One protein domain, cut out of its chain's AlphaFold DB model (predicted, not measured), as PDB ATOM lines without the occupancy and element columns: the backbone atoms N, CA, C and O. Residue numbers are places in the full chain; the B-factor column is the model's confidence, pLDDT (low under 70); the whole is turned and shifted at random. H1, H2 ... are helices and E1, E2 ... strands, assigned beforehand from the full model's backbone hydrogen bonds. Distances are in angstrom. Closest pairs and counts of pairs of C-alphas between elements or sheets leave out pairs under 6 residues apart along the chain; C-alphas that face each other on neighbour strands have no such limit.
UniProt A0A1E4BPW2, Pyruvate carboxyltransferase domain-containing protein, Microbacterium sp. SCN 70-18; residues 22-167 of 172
ATOM      1  N   GLU A  22     -79.843  55.698  -0.618       95.25
ATOM      2  CA  GLU A  22     -78.904  56.181   0.391       95.25
ATOM      3  C   GLU A  22     -77.748  56.922  -0.277       95.25
ATOM      4  O   GLU A  22     -77.070  56.398  -1.162       95.25
ATOM      5  N   VAL A  23     -77.530  58.156   0.166       95.75
ATOM      6  CA  VAL A  23     -76.556  59.090  -0.410       95.75
ATOM      7  C   VAL A  23     -75.394  59.378   0.532       95.75
ATOM      8  O   VAL A  23     -74.449  60.047   0.131       95.75
ATOM      9  N   GLY A  24     -75.418  58.866   1.763       94.81
ATOM     10  CA  GLY A  24     -74.392  59.067   2.785       94.81
ATOM     11  C   GLY A  24     -72.954  58.836   2.303       94.81
ATOM     12  O   GLY A  24     -72.118  59.705   2.548       94.81
ATOM     13  N   PRO A  25     -72.641  57.750   1.566       95.31
ATOM     14  CA  PRO A  25     -71.289  57.522   1.048       95.31
ATOM     15  C   PRO A  25     -70.786  58.589   0.060       95.31
ATOM     16  O   PRO A  25     -69.577  58.746  -0.085       95.31
ATOM     17  N   ARG A  26     -71.683  59.337  -0.600       95.12
ATOM     18  CA  ARG A  26     -71.337  60.440  -1.509       95.12
ATOM     19  C   ARG A  26     -71.569  61.798  -0.858       95.12
ATOM     20  O   ARG A  26     -70.622  62.539  -0.634       95.12
ATOM     21  N   ASP A  27     -72.831  62.135  -0.608       90.31
ATOM     22  CA  ASP A  27     -73.280  63.450  -0.138       90.31
ATOM     23  C   ASP A  27     -72.909  63.691   1.326       90.31
ATOM     24  O   ASP A  27     -72.472  64.777   1.688       90.31
ATOM     25  N   GLY A  28     -73.017  62.653   2.163       91.25
ATOM     26  CA  GLY A  28     -72.620  62.733   3.568       91.25
ATOM     27  C   GLY A  28     -71.116  62.956   3.710       91.25
ATOM     28  O   GLY A  28     -70.690  63.934   4.315       91.25
ATOM     29  N   LEU A  29     -70.307  62.102   3.073       92.00
ATOM     30  CA  LEU A  29     -68.843  62.203   3.138       92.00
ATOM     31  C   LEU A  29     -68.276  63.460   2.465       92.00
ATOM     32  O   LEU A  29     -67.159  63.863   2.772       92.00
ATOM     33  N   GLN A  30     -69.035  64.105   1.576       86.94
ATOM     34  CA  GLN A  30     -68.653  65.390   0.992       86.94
ATOM     35  C   GLN A  30     -68.586  66.517   2.041       86.94
ATOM     36  O   GLN A  30     -67.822  67.462   1.853       86.94
ATOM     37  N   ALA A  31     -69.365  66.430   3.125       86.81
ATOM     38  CA  ALA A  31     -69.395  67.434   4.190       86.81
ATOM     39  C   ALA A  31     -68.350  67.194   5.298       86.81
ATOM     40  O   ALA A  31     -68.185  68.047   6.172       86.81
ATOM     41  N   GLU A  32     -67.652  66.057   5.270       90.94
ATOM     42  CA  GLU A  32     -66.644  65.715   6.272       90.94
ATOM     43  C   GLU A  32     -65.367  66.549   6.089       90.94
ATOM     44  O   GLU A  32     -64.920  66.831   4.969       90.94
ATOM     45  N   ALA A  33     -64.775  66.953   7.215       87.75
ATOM     46  CA  ALA A  33     -63.575  67.787   7.223       87.75
ATOM     47  C   ALA A  33     -62.345  67.029   6.702       87.75
ATOM     48  O   ALA A  33     -61.542  67.587   5.952       87.75
ATOM     49  N   ASP A  34     -62.223  65.756   7.081       91.25
ATOM     50  CA  ASP A  34     -61.107  64.898   6.707       91.25
ATOM     51  C   ASP A  34     -61.417  64.087   5.445       91.25
ATOM     52  O   ASP A  34     -62.536  63.617   5.222       91.25
ATOM     53  N   VAL A  35     -60.390  63.857   4.623       93.19
ATOM     54  CA  VAL A  35     -60.502  62.953   3.475       93.19
ATOM     55  C   VAL A  35     -60.479  61.512   3.975       93.19
ATOM     56  O   VAL A  35     -59.457  61.004   4.435       93.19
ATOM     57  N   ILE A  36     -61.621  60.840   3.852       95.88
ATOM     58  CA  ILE A  36     -61.775  59.439   4.240       95.88
ATOM     59  C   ILE A  36     -61.176  58.520   3.155       95.88
ATOM     60  O   ILE A  36     -61.545  58.673   1.988       95.88
ATOM     61  N   PRO A  37     -60.303  57.552   3.499       97.06
ATOM     62  CA  PRO A  37     -59.722  56.626   2.522       97.06
ATOM     63  C   PRO A  37     -60.764  55.741   1.821       97.06
ATOM     64  O   PRO A  37     -61.736  55.315   2.453       97.06
ATOM     65  N   ALA A  38     -60.507  55.379   0.561       97.25
ATOM     66  CA  ALA A  38     -61.386  54.544  -0.263       97.25
ATOM     67  C   ALA A  38     -61.825  53.244   0.438       97.25
ATOM     68  O   ALA A  38     -63.023  52.976   0.522       97.25
ATOM     69  N   ALA A  39     -60.895  52.525   1.074       97.38
ATOM     70  CA  ALA A  39     -61.189  51.299   1.826       97.38
ATOM     71  C   ALA A  39     -62.223  51.486   2.946       97.38
ATOM     72  O   ALA A  39     -63.056  50.609   3.199       97.38
ATOM     73  N   VAL A  40     -62.212  52.642   3.613       97.62
ATOM     74  CA  VAL A  40     -63.184  52.963   4.666       97.62
ATOM     75  C   VAL A  40     -64.547  53.286   4.049       97.62
ATOM     76  O   VAL A  40     -65.574  52.826   4.553       97.62
ATOM     77  N   LYS A  41     -64.571  53.997   2.916       97.81
ATOM     78  CA  LYS A  41     -65.801  54.254   2.145       97.81
ATOM     79  C   LYS A  41     -66.426  52.954   1.643       97.81
ATOM     80  O   LYS A  41     -67.623  52.732   1.823       97.81
ATOM     81  N   ALA A  42     -65.619  52.049   1.092       97.75
ATOM     82  CA  ALA A  42     -66.071  50.739   0.642       97.75
ATOM     83  C   ALA A  42     -66.626  49.902   1.805       97.75
ATOM     84  O   ALA A  42     -67.676  49.262   1.676       97.75
ATOM     85  N   GLN A  43     -65.990  49.965   2.982       98.00
ATOM     86  CA  GLN A  43     -66.506  49.323   4.190       98.00
ATOM     87  C   GLN A  43     -67.875  49.889   4.606       98.00
ATOM     88  O   GLN A  43     -68.759  49.111   4.979       98.00
ATOM     89  N   LEU A  44     -68.071  51.209   4.534       97.69
ATOM     90  CA  LEU A  44     -69.366  51.842   4.790       97.69
ATOM     91  C   LEU A  44     -70.436  51.310   3.825       97.69
ATOM     92  O   LEU A  44     -71.474  50.825   4.283       97.69
ATOM     93  N   CYS A  45     -70.164  51.304   2.518       97.94
ATOM     94  CA  CYS A  45     -71.077  50.763   1.506       97.94
ATOM     95  C   CYS A  45     -71.448  49.300   1.791       97.94
ATOM     96  O   CYS A  45     -72.627  48.944   1.796       97.94
ATOM     97  N   ARG A  46     -70.464  48.452   2.120       97.50
ATOM     98  CA  ARG A  46     -70.700  47.040   2.461       97.50
ATOM     99  C   ARG A  46     -71.621  46.884   3.674       97.50
ATOM    100  O   ARG A  46     -72.499  46.018   3.677       97.50
ATOM    101  N   ARG A  47     -71.458  47.723   4.703       97.81
ATOM    102  CA  ARG A  47     -72.332  47.718   5.891       97.81
ATOM    103  C   ARG A  47     -73.753  48.170   5.554       97.81
ATOM    104  O   ARG A  47     -74.695  47.540   6.024       97.81
ATOM    105  N   LEU A  48     -73.912  49.190   4.712       97.44
ATOM    106  CA  LEU A  48     -75.226  49.661   4.257       97.44
ATOM    107  C   LEU A  48     -75.965  48.594   3.438       97.44
ATOM    108  O   LEU A  48     -77.138  48.318   3.694       97.44
ATOM    109  N   TYR A  49     -75.266  47.920   2.524       97.31
ATOM    110  CA  TYR A  49     -75.820  46.775   1.802       97.31
ATOM    111  C   TYR A  49     -76.211  45.631   2.745       97.31
ATOM    112  O   TYR A  49     -77.293  45.059   2.612       97.31
ATOM    113  N   THR A  50     -75.372  45.329   3.741       96.12
ATOM    114  CA  THR A  50     -75.667  44.307   4.763       96.12
ATOM    115  C   THR A  50     -76.895  44.674   5.601       96.12
ATOM    116  O   THR A  50     -77.674  43.799   5.969       96.12
ATOM    117  N   ALA A  51     -77.118  45.967   5.856       95.31
ATOM    118  CA  ALA A  51     -78.307  46.475   6.538       95.31
ATOM    119  C   ALA A  51     -79.588  46.404   5.679       95.31
ATOM    120  O   ALA A  51     -80.679  46.672   6.179       95.31
ATOM    121  N   GLY A  52     -79.476  46.016   4.405       94.25
ATOM    122  CA  GLY A  52     -80.606  45.783   3.509       94.25
ATOM    123  C   GLY A  52     -80.895  46.920   2.532       94.25
ATOM    124  O   GLY A  52     -81.837  46.791   1.747       94.25
ATOM    125  N   VAL A  53     -80.095  47.994   2.530       95.00
ATOM    126  CA  VAL A  53     -80.198  49.047   1.509       95.00
ATOM    127  C   VAL A  53     -79.840  48.458   0.147       95.00
ATOM    128  O   VAL A  53     -78.933  47.635   0.041       95.00
ATOM    129  N   ARG A  54     -80.575  48.838  -0.902       94.75
ATOM    130  CA  ARG A  54     -80.376  48.297  -2.256       94.75
ATOM    131  C   ARG A  54     -79.903  49.324  -3.260       94.75
ATOM    132  O   ARG A  54     -79.248  48.928  -4.214       94.75
ATOM    133  N   ASP A  55     -80.140  50.603  -3.023       95.00
ATOM    134  CA  ASP A  55     -79.690  51.670  -3.899       95.00
ATOM    135  C   ASP A  55     -78.759  52.608  -3.126       95.00
ATOM    136  O   ASP A  55     -79.205  53.313  -2.220       95.00
ATOM    137  N   LEU A  56     -77.464  52.585  -3.467       96.69
ATOM    138  CA  LEU A  56     -76.443  53.452  -2.874       96.69
ATOM    139  C   LEU A  56     -75.855  54.389  -3.923       96.69
ATOM    140  O   LEU A  56     -75.427  53.933  -4.983       96.69
ATOM    141  N   GLU A  57     -75.734  55.670  -3.593       96.25
ATOM    142  CA  GLU A  57     -74.828  56.581  -4.285       96.25
ATOM    143  C   GLU A  57     -73.451  56.516  -3.620       96.25
ATOM    144  O   GLU A  57     -73.248  57.031  -2.523       96.25
ATOM    145  N   ILE A  58     -72.522  55.809  -4.263       97.25
ATOM    146  CA  ILE A  58     -71.266  55.382  -3.635       97.25
ATOM    147  C   ILE A  58     -70.134  56.401  -3.787       97.25
ATOM    148  O   ILE A  58     -69.193  56.376  -3.002       97.25
ATOM    149  N   THR A  59     -70.191  57.263  -4.808       96.69
ATOM    150  CA  THR A  59     -69.157  58.271  -5.090       96.69
ATOM    151  C   THR A  59     -69.624  59.289  -6.143       96.69
ATOM    152  O   THR A  59     -70.753  59.227  -6.634       96.69
ATOM    153  N   SER A  60     -68.754  60.233  -6.509       94.94
ATOM    154  CA  SER A  60     -68.967  61.215  -7.571       94.94
ATOM    155  C   SER A  60     -67.727  61.387  -8.443       94.94
ATOM    156  O   SER A  60     -66.621  61.567  -7.944       94.94
ATOM    157  N   PHE A  61     -67.919  61.451  -9.757       94.12
ATOM    158  CA  PHE A  61     -66.884  61.738 -10.753       94.12
ATOM    159  C   PHE A  61     -66.718  63.248 -10.985       94.12
ATOM    160  O   PHE A  61     -66.526  63.720 -12.111       94.12
ATOM    161  N   VAL A  62     -66.810  64.023  -9.904       91.50
ATOM    162  CA  VAL A  62     -66.485  65.452  -9.872       91.50
ATOM    163  C   VAL A  62     -64.977  65.678  -9.997       91.50
ATOM    164  O   VAL A  62     -64.177  64.780  -9.710       91.50
ATOM    165  N   PRO A  63     -64.549  66.869 -10.448       88.38
ATOM    166  CA  PRO A  63     -63.143  67.239 -10.392       88.38
ATOM    167  C   PRO A  63     -62.629  67.233  -8.945       88.38
ATOM    168  O   PRO A  63     -63.215  67.879  -8.078       88.38
ATOM    169  N   ALA A  64     -61.496  66.569  -8.699       89.06
ATOM    170  CA  ALA A  64     -60.858  66.514  -7.378       89.06
ATOM    171  C   ALA A  64     -60.484  67.905  -6.833       89.06
ATOM    172  O   ALA A  64     -60.440  68.112  -5.627       89.06
ATOM    173  N   SER A  65     -60.257  68.880  -7.720       88.50
ATOM    174  CA  SER A  65     -60.011  70.273  -7.342       88.50
ATOM    175  C   SER A  65     -61.230  70.974  -6.737       88.50
ATOM    176  O   SER A  65     -61.064  72.000  -6.090       88.50
ATOM    177  N   TRP A  66     -62.443  70.464  -6.969       87.62
ATOM    178  CA  TRP A  66     -63.677  71.021  -6.409       87.62
ATOM    179  C   TRP A  66     -64.051  70.321  -5.110       87.62
ATOM    180  O   TRP A  66     -64.462  70.976  -4.159       87.62
ATOM    181  N   ILE A  67     -63.920  68.992  -5.089       88.88
ATOM    182  CA  ILE A  67     -64.270  68.154  -3.940       88.88
ATOM    183  C   ILE A  67     -63.161  67.105  -3.754       88.88
ATOM    184  O   ILE A  67     -63.252  66.005  -4.314       88.88
ATOM    185  N   PRO A  68     -62.100  67.423  -2.989       91.88
ATOM    186  CA  PRO A  68     -61.001  66.493  -2.715       91.88
ATOM    187  C   PRO A  68     -61.460  65.196  -2.036       91.88
ATOM    188  O   PRO A  68     -60.878  64.140  -2.265       91.88
ATOM    189  N   GLN A  69     -62.543  65.261  -1.257       92.00
ATOM    190  CA  GLN A  69     -63.136  64.134  -0.539       92.00
ATOM    191  C   GLN A  69     -63.545  62.984  -1.465       92.00
ATOM    192  O   GLN A  69     -63.619  61.852  -1.001       92.00
ATOM    193  N   LEU A  70     -63.809  63.249  -2.749       94.00
ATOM    194  CA  LEU A  70     -64.301  62.268  -3.726       94.00
ATOM    195  C   LEU A  70     -63.295  62.023  -4.864       94.00
ATOM    196  O   LEU A  70     -63.655  61.527  -5.931       94.00
ATOM    197  N   ALA A  71     -62.025  62.383  -4.660       94.31
ATOM    198  CA  ALA A  71     -60.974  62.214  -5.662       94.31
ATOM    199  C   ALA A  71     -60.679  60.738  -6.005       94.31
ATOM    200  O   ALA A  71     -60.157  60.458  -7.080       94.31
ATOM    201  N   ASP A  72     -61.038  59.813  -5.117       96.31
ATOM    202  CA  ASP A  72     -60.783  58.369  -5.167       96.31
ATOM    203  C   ASP A  72     -61.958  57.555  -5.749       96.31
ATOM    204  O   ASP A  72     -62.105  56.363  -5.475       96.31
ATOM    205  N   ALA A  73     -62.814  58.182  -6.564       96.88
ATOM    206  CA  ALA A  73     -64.030  57.571  -7.103       96.88
ATOM    207  C   ALA A  73     -63.798  56.206  -7.779       96.88
ATOM    208  O   ALA A  73     -64.518  55.246  -7.502       96.88
ATOM    209  N   GLU A  74     -62.780  56.095  -8.631       97.56
ATOM    210  CA  GLU A  74     -62.426  54.858  -9.333       97.56
ATOM    211  C   GLU A  74     -61.956  53.748  -8.382       97.56
ATOM    212  O   GLU A  74     -62.150  52.566  -8.665       97.56
ATOM    213  N   GLU A  75     -61.324  54.113  -7.267       97.81
ATOM    214  CA  GLU A  75     -60.891  53.168  -6.238       97.81
ATOM    215  C   GLU A  75     -62.087  52.637  -5.454       97.81
ATOM    216  O   GLU A  75     -62.252  51.424  -5.349       97.81
ATOM    217  N   VAL A  76     -62.995  53.525  -5.038       97.62
ATOM    218  CA  VAL A  76     -64.248  53.138  -4.375       97.62
ATOM    219  C   VAL A  76     -65.074  52.201  -5.259       97.62
ATOM    220  O   VAL A  76     -65.554  51.177  -4.781       97.62
ATOM    221  N   VAL A  77     -65.216  52.498  -6.557       97.44
ATOM    222  CA  VAL A  77     -65.962  51.634  -7.493       97.44
ATOM    223  C   VAL A  77     -65.359  50.229  -7.566       97.44
ATOM    224  O   VAL A  77     -66.102  49.254  -7.634       97.44
ATOM    225  N   ARG A  78     -64.027  50.119  -7.537       96.94
ATOM    226  CA  ARG A  78     -63.320  48.835  -7.613       96.94
ATOM    227  C   ARG A  78     -63.457  48.006  -6.337       96.94
ATOM    228  O   ARG A  78     -63.477  46.784  -6.417       96.94
ATOM    229  N   GLU A  79     -63.503  48.656  -5.179       96.81
ATOM    230  CA  GLU A  79     -63.520  47.982  -3.876       96.81
ATOM    231  C   GLU A  79     -64.925  47.629  -3.369       96.81
ATOM    232  O   GLU A  79     -65.075  46.791  -2.474       96.81
ATOM    233  N   VAL A  80     -65.967  48.271  -3.902       96.31
ATOM    234  CA  VAL A  80     -67.348  48.018  -3.485       96.31
ATOM    235  C   VAL A  80     -67.905  46.774  -4.178       96.31
ATOM    236  O   VAL A  80     -68.286  46.799  -5.347       96.31
ATOM    237  N   ASP A  81     -68.058  45.702  -3.403       93.44
ATOM    238  CA  ASP A  81     -68.821  44.523  -3.817       93.44
ATOM    239  C   ASP A  81     -70.324  44.821  -3.765       93.44
ATOM    240  O   ASP A  81     -70.896  45.036  -2.691       93.44
ATOM    241  N   VAL A  82     -70.978  44.821  -4.927       95.12
ATOM    242  CA  VAL A  82     -72.418  45.089  -5.042       95.12
ATOM    243  C   VAL A  82     -73.188  43.767  -4.989       95.12
ATOM    244  O   VAL A  82     -73.012  42.943  -5.887       95.12
ATOM    245  N   PRO A  83     -74.064  43.543  -3.991       95.62
ATOM    246  CA  PRO A  83     -74.874  42.330  -3.935       95.62
ATOM    247  C   PRO A  83     -75.839  42.208  -5.116       95.62
ATOM    248  O   PRO A  83     -76.300  43.210  -5.671       95.62
ATOM    249  N   ASP A  84     -76.250  40.979  -5.421       93.06
ATOM    250  CA  ASP A  84     -77.270  40.730  -6.436       93.06
ATOM    251  C   ASP A  84     -78.563  41.507  -6.144       93.06
ATOM    252  O   ASP A  84     -79.062  41.573  -5.013       93.06
ATOM    253  N   GLY A  85     -79.096  42.140  -7.191       90.75
ATOM    254  CA  GLY A  85     -80.278  42.999  -7.111       90.75
ATOM    255  C   GLY A  85     -80.049  44.374  -6.471       90.75
ATOM    256  O   GLY A  85     -80.999  45.151  -6.406       90.75
ATOM    257  N   ALA A  86     -78.832  44.700  -6.021       94.88
ATOM    258  CA  ALA A  86     -78.472  46.034  -5.545       94.88
ATOM    259  C   ALA A  86     -77.830  46.895  -6.649       94.88
ATOM    260  O   ALA A  86     -77.459  46.420  -7.729       94.88
ATOM    261  N   ARG A  87     -77.729  48.197  -6.375       94.62
ATOM    262  CA  ARG A  87     -77.214  49.238  -7.262       94.62
ATOM    263  C   ARG A  87     -76.154  50.057  -6.548       94.62
ATOM    264  O   ARG A  87     -76.355  50.494  -5.413       94.62
ATOM    265  N   ALA A  88     -75.048  50.272  -7.249       96.19
ATOM    266  CA  ALA A  88     -74.033  51.256  -6.915       96.19
ATOM    267  C   ALA A  88     -74.088  52.352  -7.975       96.19
ATOM    268  O   ALA A  88     -73.885  52.080  -9.159       96.19
ATOM    269  N   VAL A  89     -74.409  53.563  -7.541       95.75
ATOM    270  CA  VAL A  89     -74.619  54.728  -8.392       95.75
ATOM    271  C   VAL A  89     -73.490  55.727  -8.178       95.75
ATOM    272  O   VAL A  89     -73.110  56.001  -7.041       95.75
ATOM    273  N   GLY A  90     -72.951  56.272  -9.265       95.56
ATOM    274  CA  GLY A  90     -71.956  57.342  -9.228       95.56
ATOM    275  C   GLY A  90     -72.512  58.639  -9.796       95.56
ATOM    276  O   GLY A  90     -73.087  58.637 -10.885       95.56
ATOM    277  N   LEU A  91     -72.321  59.752  -9.090       93.25
ATOM    278  CA  LEU A  91     -72.721  61.065  -9.590       93.25
ATOM    279  C   LEU A  91     -71.789  61.528 -10.715       93.25
ATOM    280  O   LEU A  91     -70.567  61.479 -10.597       93.25
ATOM    281  N   VAL A  92     -72.371  62.020 -11.803       90.69
ATOM    282  CA  VAL A  92     -71.656  62.491 -12.986       90.69
ATOM    283  C   VAL A  92     -72.090  63.926 -13.313       90.69
ATOM    284  O   VAL A  92     -73.205  64.141 -13.790       90.69
ATOM    285  N   PRO A  93     -71.221  64.933 -13.100       83.00
ATOM    286  CA  PRO A  93     -71.586  66.335 -13.324       83.00
ATOM    287  C   PRO A  93     -71.392  66.806 -14.773       83.00
ATOM    288  O   PRO A  93     -71.914  67.847 -15.161       83.00
ATOM    289  N   ASN A  94     -70.592  66.098 -15.578       81.94
ATOM    290  CA  ASN A  94     -70.249  66.484 -16.949       81.94
ATOM    291  C   ASN A  94     -69.750  65.275 -17.765       81.94
ATOM    292  O   ASN A  94     -69.546  64.188 -17.232       81.94
ATOM    293  N   VAL A  95     -69.511  65.481 -19.065       81.38
ATOM    294  CA  VAL A  95     -69.071  64.428 -20.001       81.38
ATOM    295  C   VAL A  95     -67.709  63.825 -19.625       81.38
ATOM    296  O   VAL A  95     -67.497  62.632 -19.817       81.38
ATOM    297  N   ARG A  96     -66.789  64.605 -19.039       84.50
ATOM    298  CA  ARG A  96     -65.497  64.065 -18.573       84.50
ATOM    299  C   ARG A  96     -65.684  63.132 -17.378       84.50
ATOM    300  O   ARG A  96     -65.076  62.069 -17.337       84.50
ATOM    301  N   GLY A  97     -66.548  63.513 -16.436       87.75
ATOM    302  CA  GLY A  97     -66.954  62.647 -15.331       87.75
ATOM    303  C   GLY A  97     -67.645  61.376 -15.826       87.75
ATOM    304  O   GLY A  97     -67.386  60.304 -15.295       87.75
ATOM    305  N   LEU A  98     -68.452  61.476 -16.892       87.19
ATOM    306  CA  LEU A  98     -69.094  60.310 -17.498       87.19
ATOM    307  C   LEU A  98     -68.047  59.335 -18.025       87.19
ATOM    308  O   LEU A  98     -68.128  58.156 -17.716       87.19
ATOM    309  N   GLN A  99     -67.050  59.818 -18.769       87.12
ATOM    310  CA  GLN A  99     -65.997  58.953 -19.302       87.12
ATOM    311  C   GLN A  99     -65.254  58.212 -18.182       87.12
ATOM    312  O   GLN A  99     -65.132  56.994 -18.244       87.12
ATOM    313  N   ARG A 100     -64.871  58.916 -17.108       93.75
ATOM    314  CA  ARG A 100     -64.261  58.293 -15.919       93.75
ATOM    315  C   ARG A 100     -65.163  57.224 -15.298       93.75
ATOM    316  O   ARG A 100     -64.691  56.149 -14.940       93.75
ATOM    317  N   ALA A 101     -66.466  57.497 -15.208       90.94
ATOM    318  CA  ALA A 101     -67.440  56.529 -14.721       90.94
ATOM    319  C   ALA A 101     -67.461  55.267 -15.595       90.94
ATOM    320  O   ALA A 101     -67.373  54.156 -15.073       90.94
ATOM    321  N   LEU A 102     -67.491  55.426 -16.920       87.94
ATOM    322  CA  LEU A 102     -67.449  54.303 -17.862       87.94
ATOM    323  C   LEU A 102     -66.179  53.472 -17.712       87.94
ATOM    324  O   LEU A 102     -66.268  52.246 -17.648       87.94
ATOM    325  N   ASP A 103     -65.033  54.139 -17.620       92.88
ATOM    326  CA  ASP A 103     -63.727  53.495 -17.506       92.88
ATOM    327  C   ASP A 103     -63.574  52.764 -16.161       92.88
ATOM    328  O   ASP A 103     -62.906  51.736 -16.085       92.88
ATOM    329  N   SER A 104     -64.249  53.240 -15.105       94.94
ATOM    330  CA  SER A 104     -64.294  52.566 -13.799       94.94
ATOM    331  C   SER A 104     -65.144  51.287 -13.782       94.94
ATOM    332  O   SER A 104     -65.043  50.495 -12.849       94.94
ATOM    333  N   GLY A 105     -65.994  51.080 -14.796       91.62
ATOM    334  CA  GLY A 105     -66.907  49.936 -14.875       91.62
ATOM    335  C   GLY A 105     -68.220  50.100 -14.101       91.62
ATOM    336  O   GLY A 105     -69.017  49.156 -14.060       91.62
ATOM    337  N   ILE A 106     -68.499  51.276 -13.522       92.06
ATOM    338  CA  ILE A 106     -69.785  51.522 -12.861       92.06
ATOM    339  C   ILE A 106     -70.936  51.462 -13.878       92.06
ATOM    340  O   ILE A 106     -70.840  51.943 -15.010       92.06
ATOM    341  N   ARG A 107     -72.045  50.831 -13.477       88.44
ATOM    342  CA  ARG A 107     -73.189  50.561 -14.365       88.44
ATOM    343  C   ARG A 107     -74.323  51.557 -14.221       88.44
ATOM    344  O   ARG A 107     -75.089  51.725 -15.162       88.44
ATOM    345  N   ASP A 108     -74.460  52.178 -13.061       90.88
ATOM    346  CA  ASP A 108     -75.528  53.120 -12.770       90.88
ATOM    347  C   ASP A 108     -74.909  54.490 -12.455       90.88
ATOM    348  O   ASP A 108     -73.961  54.592 -11.675       90.88
ATOM    349  N   VAL A 109     -75.435  55.553 -13.062       88.81
ATOM    350  CA  VAL A 109     -74.982  56.930 -12.816       88.81
ATOM    351  C   VAL A 109     -76.159  57.847 -12.522       88.81
ATOM    352  O   VAL A 109     -77.260  57.652 -13.043       88.81
ATOM    353  N   SER A 110     -75.923  58.856 -11.690       87.94
ATOM    354  CA  SER A 110     -76.841  59.970 -11.467       87.94
ATOM    355  C   SER A 110     -76.287  61.224 -12.139       87.94
ATOM    356  O   SER A 110     -75.077  61.432 -12.209       87.94
ATOM    357  N   VAL A 111     -77.167  62.072 -12.659       80.75
ATOM    358  CA  VAL A 111     -76.808  63.405 -13.158       80.75
ATOM    359  C   VAL A 111     -77.667  64.433 -12.452       80.75
ATOM    360  O   VAL A 111     -78.859  64.207 -12.236       80.75
ATOM    361  N   VAL A 112     -77.074  65.571 -12.117       71.44
ATOM    362  CA  VAL A 112     -77.810  66.699 -11.549       71.44
ATOM    363  C   VAL A 112     -78.128  67.678 -12.665       71.44
ATOM    364  O   VAL A 112     -77.231  68.177 -13.344       71.44
ATOM    365  N   VAL A 113     -79.415  67.959 -12.842       65.31
ATOM    366  CA  VAL A 113     -79.896  69.021 -13.722       65.31
ATOM    367  C   VAL A 113     -80.538  70.110 -12.871       65.31
ATOM    368  O   VAL A 113     -81.357  69.842 -11.988       65.31
ATOM    369  N   SER A 114     -80.126  71.357 -13.089       53.78
ATOM    370  CA  SER A 114     -80.711  72.502 -12.395       53.78
ATOM    371  C   SER A 114     -82.062  72.847 -13.006       53.78
ATOM    372  O   SER A 114     -82.179  72.965 -14.223       53.78
ATOM    373  N   ALA A 115     -83.070  73.057 -12.158       49.53
ATOM    374  CA  ALA A 115     -84.397  73.482 -12.605       49.53
ATOM    375  C   ALA A 115     -84.431  74.957 -13.056       49.53
ATOM    376  O   ALA A 115     -85.372  75.374 -13.726       49.53
ATOM    377  N   THR A 116     -83.419  75.756 -12.695       45.66
ATOM    378  CA  THR A 116     -83.328  77.183 -13.031       45.66
ATOM    379  C   THR A 116     -81.999  77.529 -13.704       45.66
ATOM    380  O   THR A 116     -80.938  77.006 -13.353       45.66
ATOM    381  N   GLU A 117     -82.056  78.458 -14.661       47.47
ATOM    382  CA  GLU A 117     -80.900  78.932 -15.434       47.47
ATOM    383  C   GLU A 117     -79.781  79.504 -14.547       47.47
ATOM    384  O   GLU A 117     -78.599  79.243 -14.771       47.47
ATOM    385  N   SER A 118     -80.146  80.233 -13.490       45.03
ATOM    386  CA  SER A 118     -79.194  80.823 -12.545       45.03
ATOM    387  C   SER A 118     -78.394  79.766 -11.771       45.03
ATOM    388  O   SER A 118     -77.197  79.951 -11.557       45.03
ATOM    389  N   PHE A 119     -79.012  78.633 -11.409       43.84
ATOM    390  CA  PHE A 119     -78.320  77.516 -10.749       43.84
ATOM    391  C   PHE A 119     -77.453  76.706 -11.718       43.84
ATOM    392  O   PHE A 119     -76.358  76.284 -11.346       43.84
ATOM    393  N   ALA A 120     -77.891  76.553 -12.973       48.94
ATOM    394  CA  ALA A 120     -77.083  75.913 -14.010       48.94
ATOM    395  C   ALA A 120     -75.761  76.671 -14.225       48.94
ATOM    396  O   ALA A 120     -74.700  76.055 -14.323       48.94
ATOM    397  N   ARG A 121     -75.802  78.011 -14.222       46.88
ATOM    398  CA  ARG A 121     -74.603  78.858 -14.353       46.88
ATOM    399  C   ARG A 121     -73.647  78.727 -13.165       46.88
ATOM    400  O   ARG A 121     -72.441  78.667 -13.383       46.88
ATOM    401  N   ALA A 122     -74.167  78.652 -11.939       47.25
ATOM    402  CA  ALA A 122     -73.351  78.556 -10.727       47.25
ATOM    403  C   ALA A 122     -72.668  77.183 -10.556       47.25
ATOM    404  O   ALA A 122     -71.537  77.129 -10.087       47.25
ATOM    405  N   ASN A 123     -73.325  76.089 -10.967       46.53
ATOM    406  CA  ASN A 123     -72.839  74.724 -10.713       46.53
ATOM    407  C   ASN A 123     -72.144  74.049 -11.907       46.53
ATOM    408  O   ASN A 123     -71.340  73.143 -11.702       46.53
ATOM    409  N   LEU A 124     -72.436  74.450 -13.152       51.41
ATOM    410  CA  LEU A 124     -71.927  73.761 -14.351       51.41
ATOM    411  C   LEU A 124     -70.834  74.536 -15.098       51.41
ATOM    412  O   LEU A 124     -70.351  74.057 -16.121       51.41
ATOM    413  N   ASN A 125     -70.435  75.710 -14.593       41.44
ATOM    414  CA  ASN A 125     -69.391  76.569 -15.163       41.44
ATOM    415  C   ASN A 125     -69.516  76.733 -16.695       41.44
ATOM    416  O   ASN A 125     -68.534  76.656 -17.433       41.44
ATOM    417  N   THR A 126     -70.752  76.901 -17.176       39.06
ATOM    418  CA  THR A 126     -71.069  77.073 -18.596       39.06
ATOM    419  C   THR A 126     -71.701  78.441 -18.830       39.06
ATOM    420  O   THR A 126     -72.630  78.852 -18.133       39.06
ATOM    421  N   THR A 127     -71.173  79.175 -19.807       33.59
ATOM    422  CA  THR A 127     -71.661  80.494 -20.217       33.59
ATOM    423  C   THR A 127     -72.175  80.420 -21.653       33.59
ATOM    424  O   THR A 127     -71.356  80.484 -22.569       33.59
ATOM    425  N   ARG A 128     -73.500  80.296 -21.853       37.09
ATOM    426  CA  ARG A 128     -74.308  80.876 -22.960       37.09
ATOM    427  C   ARG A 128     -75.756  80.335 -22.970       37.09
ATOM    428  O   ARG A 128     -76.007  79.293 -22.370       37.09
ATOM    429  N   PRO A 129     -76.707  81.064 -23.594       35.69
ATOM    430  CA  PRO A 129     -78.133  80.756 -23.556       35.69
ATOM    431  C   PRO A 129     -78.461  79.652 -24.564       35.69
ATOM    432  O   PRO A 129     -78.753  79.921 -25.723       35.69
ATOM    433  N   GLU A 130     -78.396  78.399 -24.129       33.03
ATOM    434  CA  GLU A 130     -78.891  77.262 -24.910       33.03
ATOM    435  C   GLU A 130     -79.639  76.284 -23.994       33.03
ATOM    436  O   GLU A 130     -79.383  75.086 -23.949       33.03
ATOM    437  N   ILE A 131     -80.603  76.814 -23.234       36.06
ATOM    438  CA  ILE A 131     -81.572  76.035 -22.437       36.06
ATOM    439  C   ILE A 131     -82.726  75.555 -23.333       36.06
ATOM    440  O   ILE A 131     -83.901  75.680 -23.012       36.06
ATOM    441  N   ALA A 132     -82.390  75.018 -24.504       30.41
ATOM    442  CA  ALA A 132     -83.352  74.358 -25.390       30.41
ATOM    443  C   ALA A 132     -82.960  72.911 -25.716       30.41
ATOM    444  O   ALA A 132     -83.788  72.150 -26.208       30.41
ATOM    445  N   HIS A 133     -81.741  72.490 -25.372       31.98
ATOM    446  CA  HIS A 133     -81.294  71.112 -25.518       31.98
ATOM    447  C   HIS A 133     -80.622  70.714 -24.208       31.98
ATOM    448  O   HIS A 133     -79.661  71.351 -23.785       31.98
ATOM    449  N   GLY A 134     -81.204  69.727 -23.517       36.09
ATOM    450  CA  GLY A 134     -80.776  69.271 -22.192       36.09
ATOM    451  C   GLY A 134     -79.257  69.074 -22.090       36.09
ATOM    452  O   GLY A 134     -78.596  68.862 -23.108       36.09
ATOM    453  N   PRO A 135     -78.691  69.150 -20.873       41.50
ATOM    454  CA  PRO A 135     -77.245  69.224 -20.662       41.50
ATOM    455  C   PRO A 135     -76.558  68.135 -21.478       41.50
ATOM    456  O   PRO A 135     -77.042  67.015 -21.464       41.50
ATOM    457  N   HIS A 136     -75.465  68.445 -22.181       45.16
ATOM    458  CA  HIS A 136     -74.736  67.576 -23.130       45.16
ATOM    459  C   HIS A 136     -74.606  66.076 -22.757       45.16
ATOM    460  O   HIS A 136     -74.440  65.229 -23.633       45.16
ATOM    461  N   ILE A 137     -74.712  65.726 -21.472       45.22
ATOM    462  CA  ILE A 137     -74.839  64.354 -20.970       45.22
ATOM    463  C   ILE A 137     -76.123  63.663 -21.465       45.22
ATOM    464  O   ILE A 137     -76.053  62.520 -21.888       45.22
ATOM    465  N   ALA A 138     -77.272  64.341 -21.490       41.66
ATOM    466  CA  ALA A 138     -78.544  63.847 -22.023       41.66
ATOM    467  C   ALA A 138     -78.502  63.574 -23.538       41.66
ATOM    468  O   ALA A 138     -79.276  62.752 -24.015       41.66
ATOM    469  N   GLY A 139     -77.591  64.221 -24.277       37.38
ATOM    470  CA  GLY A 139     -77.294  63.922 -25.685       37.38
ATOM    471  C   GLY A 139     -76.320  62.751 -25.885       37.38
ATOM    472  O   GLY A 139     -76.335  62.132 -26.943       37.38
ATOM    473  N   CYS A 140     -75.523  62.398 -24.867       37.25
ATOM    474  CA  CYS A 140     -74.708  61.170 -24.828       37.25
ATOM    475  C   CYS A 140     -75.471  59.982 -24.208       37.25
ATOM    476  O   CYS A 140     -75.208  58.830 -24.530       37.25
ATOM    477  N   ALA A 141     -76.465  60.252 -23.363       41.53
ATOM    478  CA  ALA A 141     -77.376  59.275 -22.785       41.53
ATOM    479  C   ALA A 141     -78.136  58.398 -23.805       41.53
ATOM    480  O   ALA A 141     -78.396  57.251 -23.456       41.53
ATOM    481  N   PRO A 142     -78.478  58.812 -25.045       40.16
ATOM    482  CA  PRO A 142     -79.229  57.970 -25.976       40.16
ATOM    483  C   PRO A 142     -78.439  56.743 -26.448       40.16
ATOM    484  O   PRO A 142     -79.047  55.713 -26.714       40.16
ATOM    485  N   SER A 143     -77.101  56.810 -26.506       38.84
ATOM    486  CA  SER A 143     -76.257  55.634 -26.790       38.84
ATOM    487  C   SER A 143     -76.042  54.736 -25.564       38.84
ATOM    488  O   SER A 143     -75.573  53.609 -25.703       38.84
ATOM    489  N   TRP A 144     -76.412  55.216 -24.371       38.75
ATOM    490  CA  TRP A 144     -76.354  54.496 -23.095       38.75
ATOM    491  C   TRP A 144     -77.703  53.882 -22.692       38.75
ATOM    492  O   TRP A 144     -77.759  52.825 -22.069       38.75
ATOM    493  N   CYS A 145     -78.797  54.542 -23.071       36.34
ATOM    494  CA  CYS A 145     -80.167  54.227 -22.693       36.34
ATOM    495  C   CYS A 145     -80.776  53.238 -23.699       36.34
ATOM    496  O   CYS A 145     -81.670  53.561 -24.484       36.34
ATOM    497  N   GLY A 146     -80.264  52.009 -23.699       32.78
ATOM    498  CA  GLY A 146     -80.925  50.887 -24.353       32.78
ATOM    499  C   GLY A 146     -82.211  50.541 -23.603       32.78
ATOM    500  O   GLY A 146     -82.175  49.743 -22.690       32.78
ATOM    501  N   ARG A 147     -83.333  51.150 -24.003       34.62
ATOM    502  CA  ARG A 147     -84.717  50.883 -23.552       34.62
ATOM    503  C   ARG A 147     -85.022  51.083 -22.052       34.62
ATOM    504  O   ARG A 147     -84.687  50.296 -21.184       34.62
ATOM    505  N   THR A 148     -85.879  52.080 -21.828       30.42
ATOM    506  CA  THR A 148     -86.518  52.493 -20.565       30.42
ATOM    507  C   THR A 148     -85.562  53.110 -19.541       30.42
ATOM    508  O   THR A 148     -84.940  52.397 -18.757       30.42
ATOM    509  N   PRO A 149     -85.489  54.452 -19.468       35.16
ATOM    510  CA  PRO A 149     -84.998  55.102 -18.266       35.16
ATOM    511  C   PRO A 149     -85.806  54.566 -17.082       35.16
ATOM    512  O   PRO A 149     -87.031  54.695 -17.069       35.16
ATOM    513  N   VAL A 150     -85.151  54.047 -16.043       37.72
ATOM    514  CA  VAL A 150     -85.745  54.142 -14.705       37.72
ATOM    515  C   VAL A 150     -85.526  55.592 -14.275       37.72
ATOM    516  O   VAL A 150     -84.682  55.894 -13.438       37.72
ATOM    517  N   ALA A 151     -86.218  56.516 -14.951       34.69
ATOM    518  CA  ALA A 151     -86.201  57.931 -14.628       34.69
ATOM    519  C   ALA A 151     -86.941  58.103 -13.303       34.69
ATOM    520  O   ALA A 151     -88.133  58.385 -13.261       34.69
ATOM    521  N   GLN A 152     -86.228  57.888 -12.204       37.59
ATOM    522  CA  GLN A 152     -86.628  58.410 -10.912       37.59
ATOM    523  C   GLN A 152     -86.062  59.818 -10.814       37.59
ATOM    524  O   GLN A 152     -84.918  60.030 -10.435       37.59
ATOM    525  N   SER A 153     -86.850  60.798 -11.238       35.19
ATOM    526  CA  SER A 153     -86.553  62.195 -10.960       35.19
ATOM    527  C   SER A 153     -86.772  62.438  -9.469       35.19
ATOM    528  O   SER A 153     -87.910  62.600  -9.030       35.19
ATOM    529  N   ASN A 154     -85.688  62.437  -8.696       36.44
ATOM    530  CA  ASN A 154     -85.731  62.820  -7.289       36.44
ATOM    531  C   ASN A 154     -85.361  64.300  -7.180       36.44
ATOM    532  O   ASN A 154     -84.325  64.735  -7.686       36.44
ATOM    533  N   VAL A 155     -86.226  65.077  -6.532       34.22
ATOM    534  CA  VAL A 155     -85.926  66.460  -6.157       34.22
ATOM    535  C   VAL A 155     -84.970  66.407  -4.969       34.22
ATOM    536  O   VAL A 155     -85.351  65.968  -3.885       34.22
ATOM    537  N   VAL A 156     -83.721  66.817  -5.180       39.78
ATOM    538  CA  VAL A 156     -82.718  66.936  -4.116       39.78
ATOM    539  C   VAL A 156     -82.614  68.418  -3.761       39.78
ATOM    540  O   VAL A 156     -82.030  69.216  -4.496       39.78
ATOM    541  N   GLY A 157     -83.244  68.805  -2.650       37.41
ATOM    542  CA  GLY A 157     -83.332  70.203  -2.220       37.41
ATOM    543  C   GLY A 157     -84.235  71.071  -3.115       37.41
ATOM    544  O   GLY A 157     -84.887  70.569  -4.027       37.41
ATOM    545  N   PRO A 158     -84.312  72.391  -2.877       31.06
ATOM    546  CA  PRO A 158     -85.346  73.227  -3.488       31.06
ATOM    547  C   PRO A 158     -85.203  73.464  -5.007       31.06
ATOM    548  O   PRO A 158     -86.136  74.000  -5.599       31.06
ATOM    549  N   PHE A 159     -84.089  73.086  -5.662       36.47
ATOM    550  CA  PHE A 159     -83.808  73.521  -7.048       36.47
ATOM    551  C   PHE A 159     -83.068  72.524  -7.970       36.47
ATOM    552  O   PHE A 159     -82.731  72.898  -9.099       36.47
ATOM    553  N   SER A 160     -82.814  71.279  -7.544       40.50
ATOM    554  CA  SER A 160     -82.073  70.289  -8.351       40.50
ATOM    555  C   SER A 160     -82.862  69.001  -8.569       40.50
ATOM    556  O   SER A 160     -83.421  68.436  -7.631       40.50
ATOM    557  N   VAL A 161     -82.876  68.520  -9.814       48.59
ATOM    558  CA  VAL A 161     -83.429  67.211 -10.179       48.59
ATOM    559  C   VAL A 161     -82.265  66.260 -10.430       48.59
ATOM    560  O   VAL A 161     -81.413  66.528 -11.279       48.59
ATOM    561  N   ALA A 162     -82.228  65.144  -9.706       53.81
ATOM    562  CA  ALA A 162     -81.343  64.033 -10.025       53.81
ATOM    563  C   ALA A 162     -82.047  63.105 -11.024       53.81
ATOM    564  O   ALA A 162     -83.182  62.696 -10.787       53.81
ATOM    565  N   SER A 163     -81.393  62.791 -12.142       58.00
ATOM    566  CA  SER A 163     -81.856  61.783 -13.104       58.00
ATOM    567  C   SER A 163     -80.912  60.586 -13.087       58.00
ATOM    568  O   SER A 163     -79.696  60.766 -13.100       58.00
ATOM    569  N   PHE A 164     -81.465  59.373 -13.066       57.16
ATOM    570  CA  PHE A 164     -80.692  58.132 -13.006       57.16
ATOM    571  C   PHE A 164     -80.662  57.429 -14.355       57.16
ATOM    572  O   PHE A 164     -81.681  57.299 -15.034       57.16
ATOM    573  N   PHE A 165     -79.486  56.926 -14.707       60.28
ATOM    574  CA  PHE A 165     -79.253  56.141 -15.907       60.28
ATOM    575  C   PHE A 165     -78.589  54.820 -15.527       60.28
ATOM    576  O   PHE A 165     -77.805  54.758 -14.580       60.28
ATOM    577  N   ARG A 166     -78.878  53.770 -16.297       61.25
ATOM    578  CA  ARG A 166     -78.254  52.451 -16.184       61.25
ATOM    579  C   ARG A 166     -77.710  52.027 -17.543       61.25
ATOM    580  O   ARG A 166     -78.399  52.183 -18.545       61.25
ATOM    581  N   ARG A 167     -76.516  51.440 -17.556       56.12
ATOM    582  CA  ARG A 167     -75.926  50.782 -18.720       56.12
ATOM    583  C   ARG A 167     -76.433  49.350 -18.847       56.12
ATOM    584  O   ARG A 167     -76.290  48.563 -17.910       56.12
TER     585      ARG A 167
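This is residues 22 to 167 of the 172 residues of the protein "Pyruvate carboxyltransferase domain-containing protein" of Microbacterium sp. SCN 70-18 (UniProt A0A1E4BPW2). A strongly twisted sheet of five strands is curled like part of a barrel; H1, H2 and H3 gather round its edge strand E1, and H4 covers E2 on the same face as H3. H5, by the last residue of E3, and H6 only graze the sheet, and residues 125 to 136 loop between them far from the middle. The printed part has 146 residues, with six named helices and five named strands in the order H1 H2 E1 H3 E2 H4 E3 H5 H6 E4 E5; the sheet, E1 E2 E3 E5 E4, is mixed, and the class is mixed, helices and strands. The whole is compact, with a radius of gyration of the C-alphas of 15.1 A and spans of 44 by 38 by 29 A.

H1, residues 24 to 30, and H2, residues 38 to 50, form a helical hairpin and only just touch, with 3 pairs of C-alphas within 8 A, the closest Pro 25 and Lys 41 at 6.5 A. H2 runs along E1, residues 55 to 60, at 5 degrees on the local plane and a height over the sheet of 10.1 A. H3, residues 73 to 79, touches residues 38 to 42 of H2 at a steep tilt of 59 degrees, closest at the C-alphas of Ala 38 and Val 76, 5.2 A. E2, residues 87 to 91, is parallel to E1, with N 58 and O 89 2.8 A apart, within hydrogen-bond range. H4, residues 95 to 104, touches H3 at a shallow tilt of 17 degrees, closest at the C-alphas of Glu 74 and Ser 104, 5.4 A. E3, residues 108 to 114, is parallel to E2, with N 110 to O 90 at 3.0 A. E1, H3, E2 and E2, H4, E3 are strand-helix-strand units, parallel neighbour strands with a helix between, each with a right-handed crossover. H5, residues 117 to 124, and H6, residues 137 to 143, are apart. E4, residues 154 to 156, and E5, residues 160 to 166, form a hairpin, with N 162 to O 154 at 2.9 A; E5 is also antiparallel to E3, with N 111 to O 163 at 2.9 A. E3, H5, H6, E4 is a split unit, with E5 between its strands and a right-handed crossover. Every O i to N i+4 pair is within range in H2, H3, H4 and H5; H1 has 2 of 3, and H6 1 of 3 beside 2 of 4 O i to N i+3 pairs.

H1 begins at C-alpha 24, (-74.392, 59.067, 2.785). H2 measures 18.3 A, E3 20.1 A and E5 19.9 A from first to last C-alpha. E5 ends at C-alpha 166, (-78.254, 52.451, -16.184).

The C-alphas farthest apart, of Thr 50 and Pro 129, are 46.2 A apart. The printed part has no cut; the links E1 to H3 and H5 to H6 are long. Residues 113 to 167 have pLDDT under 70.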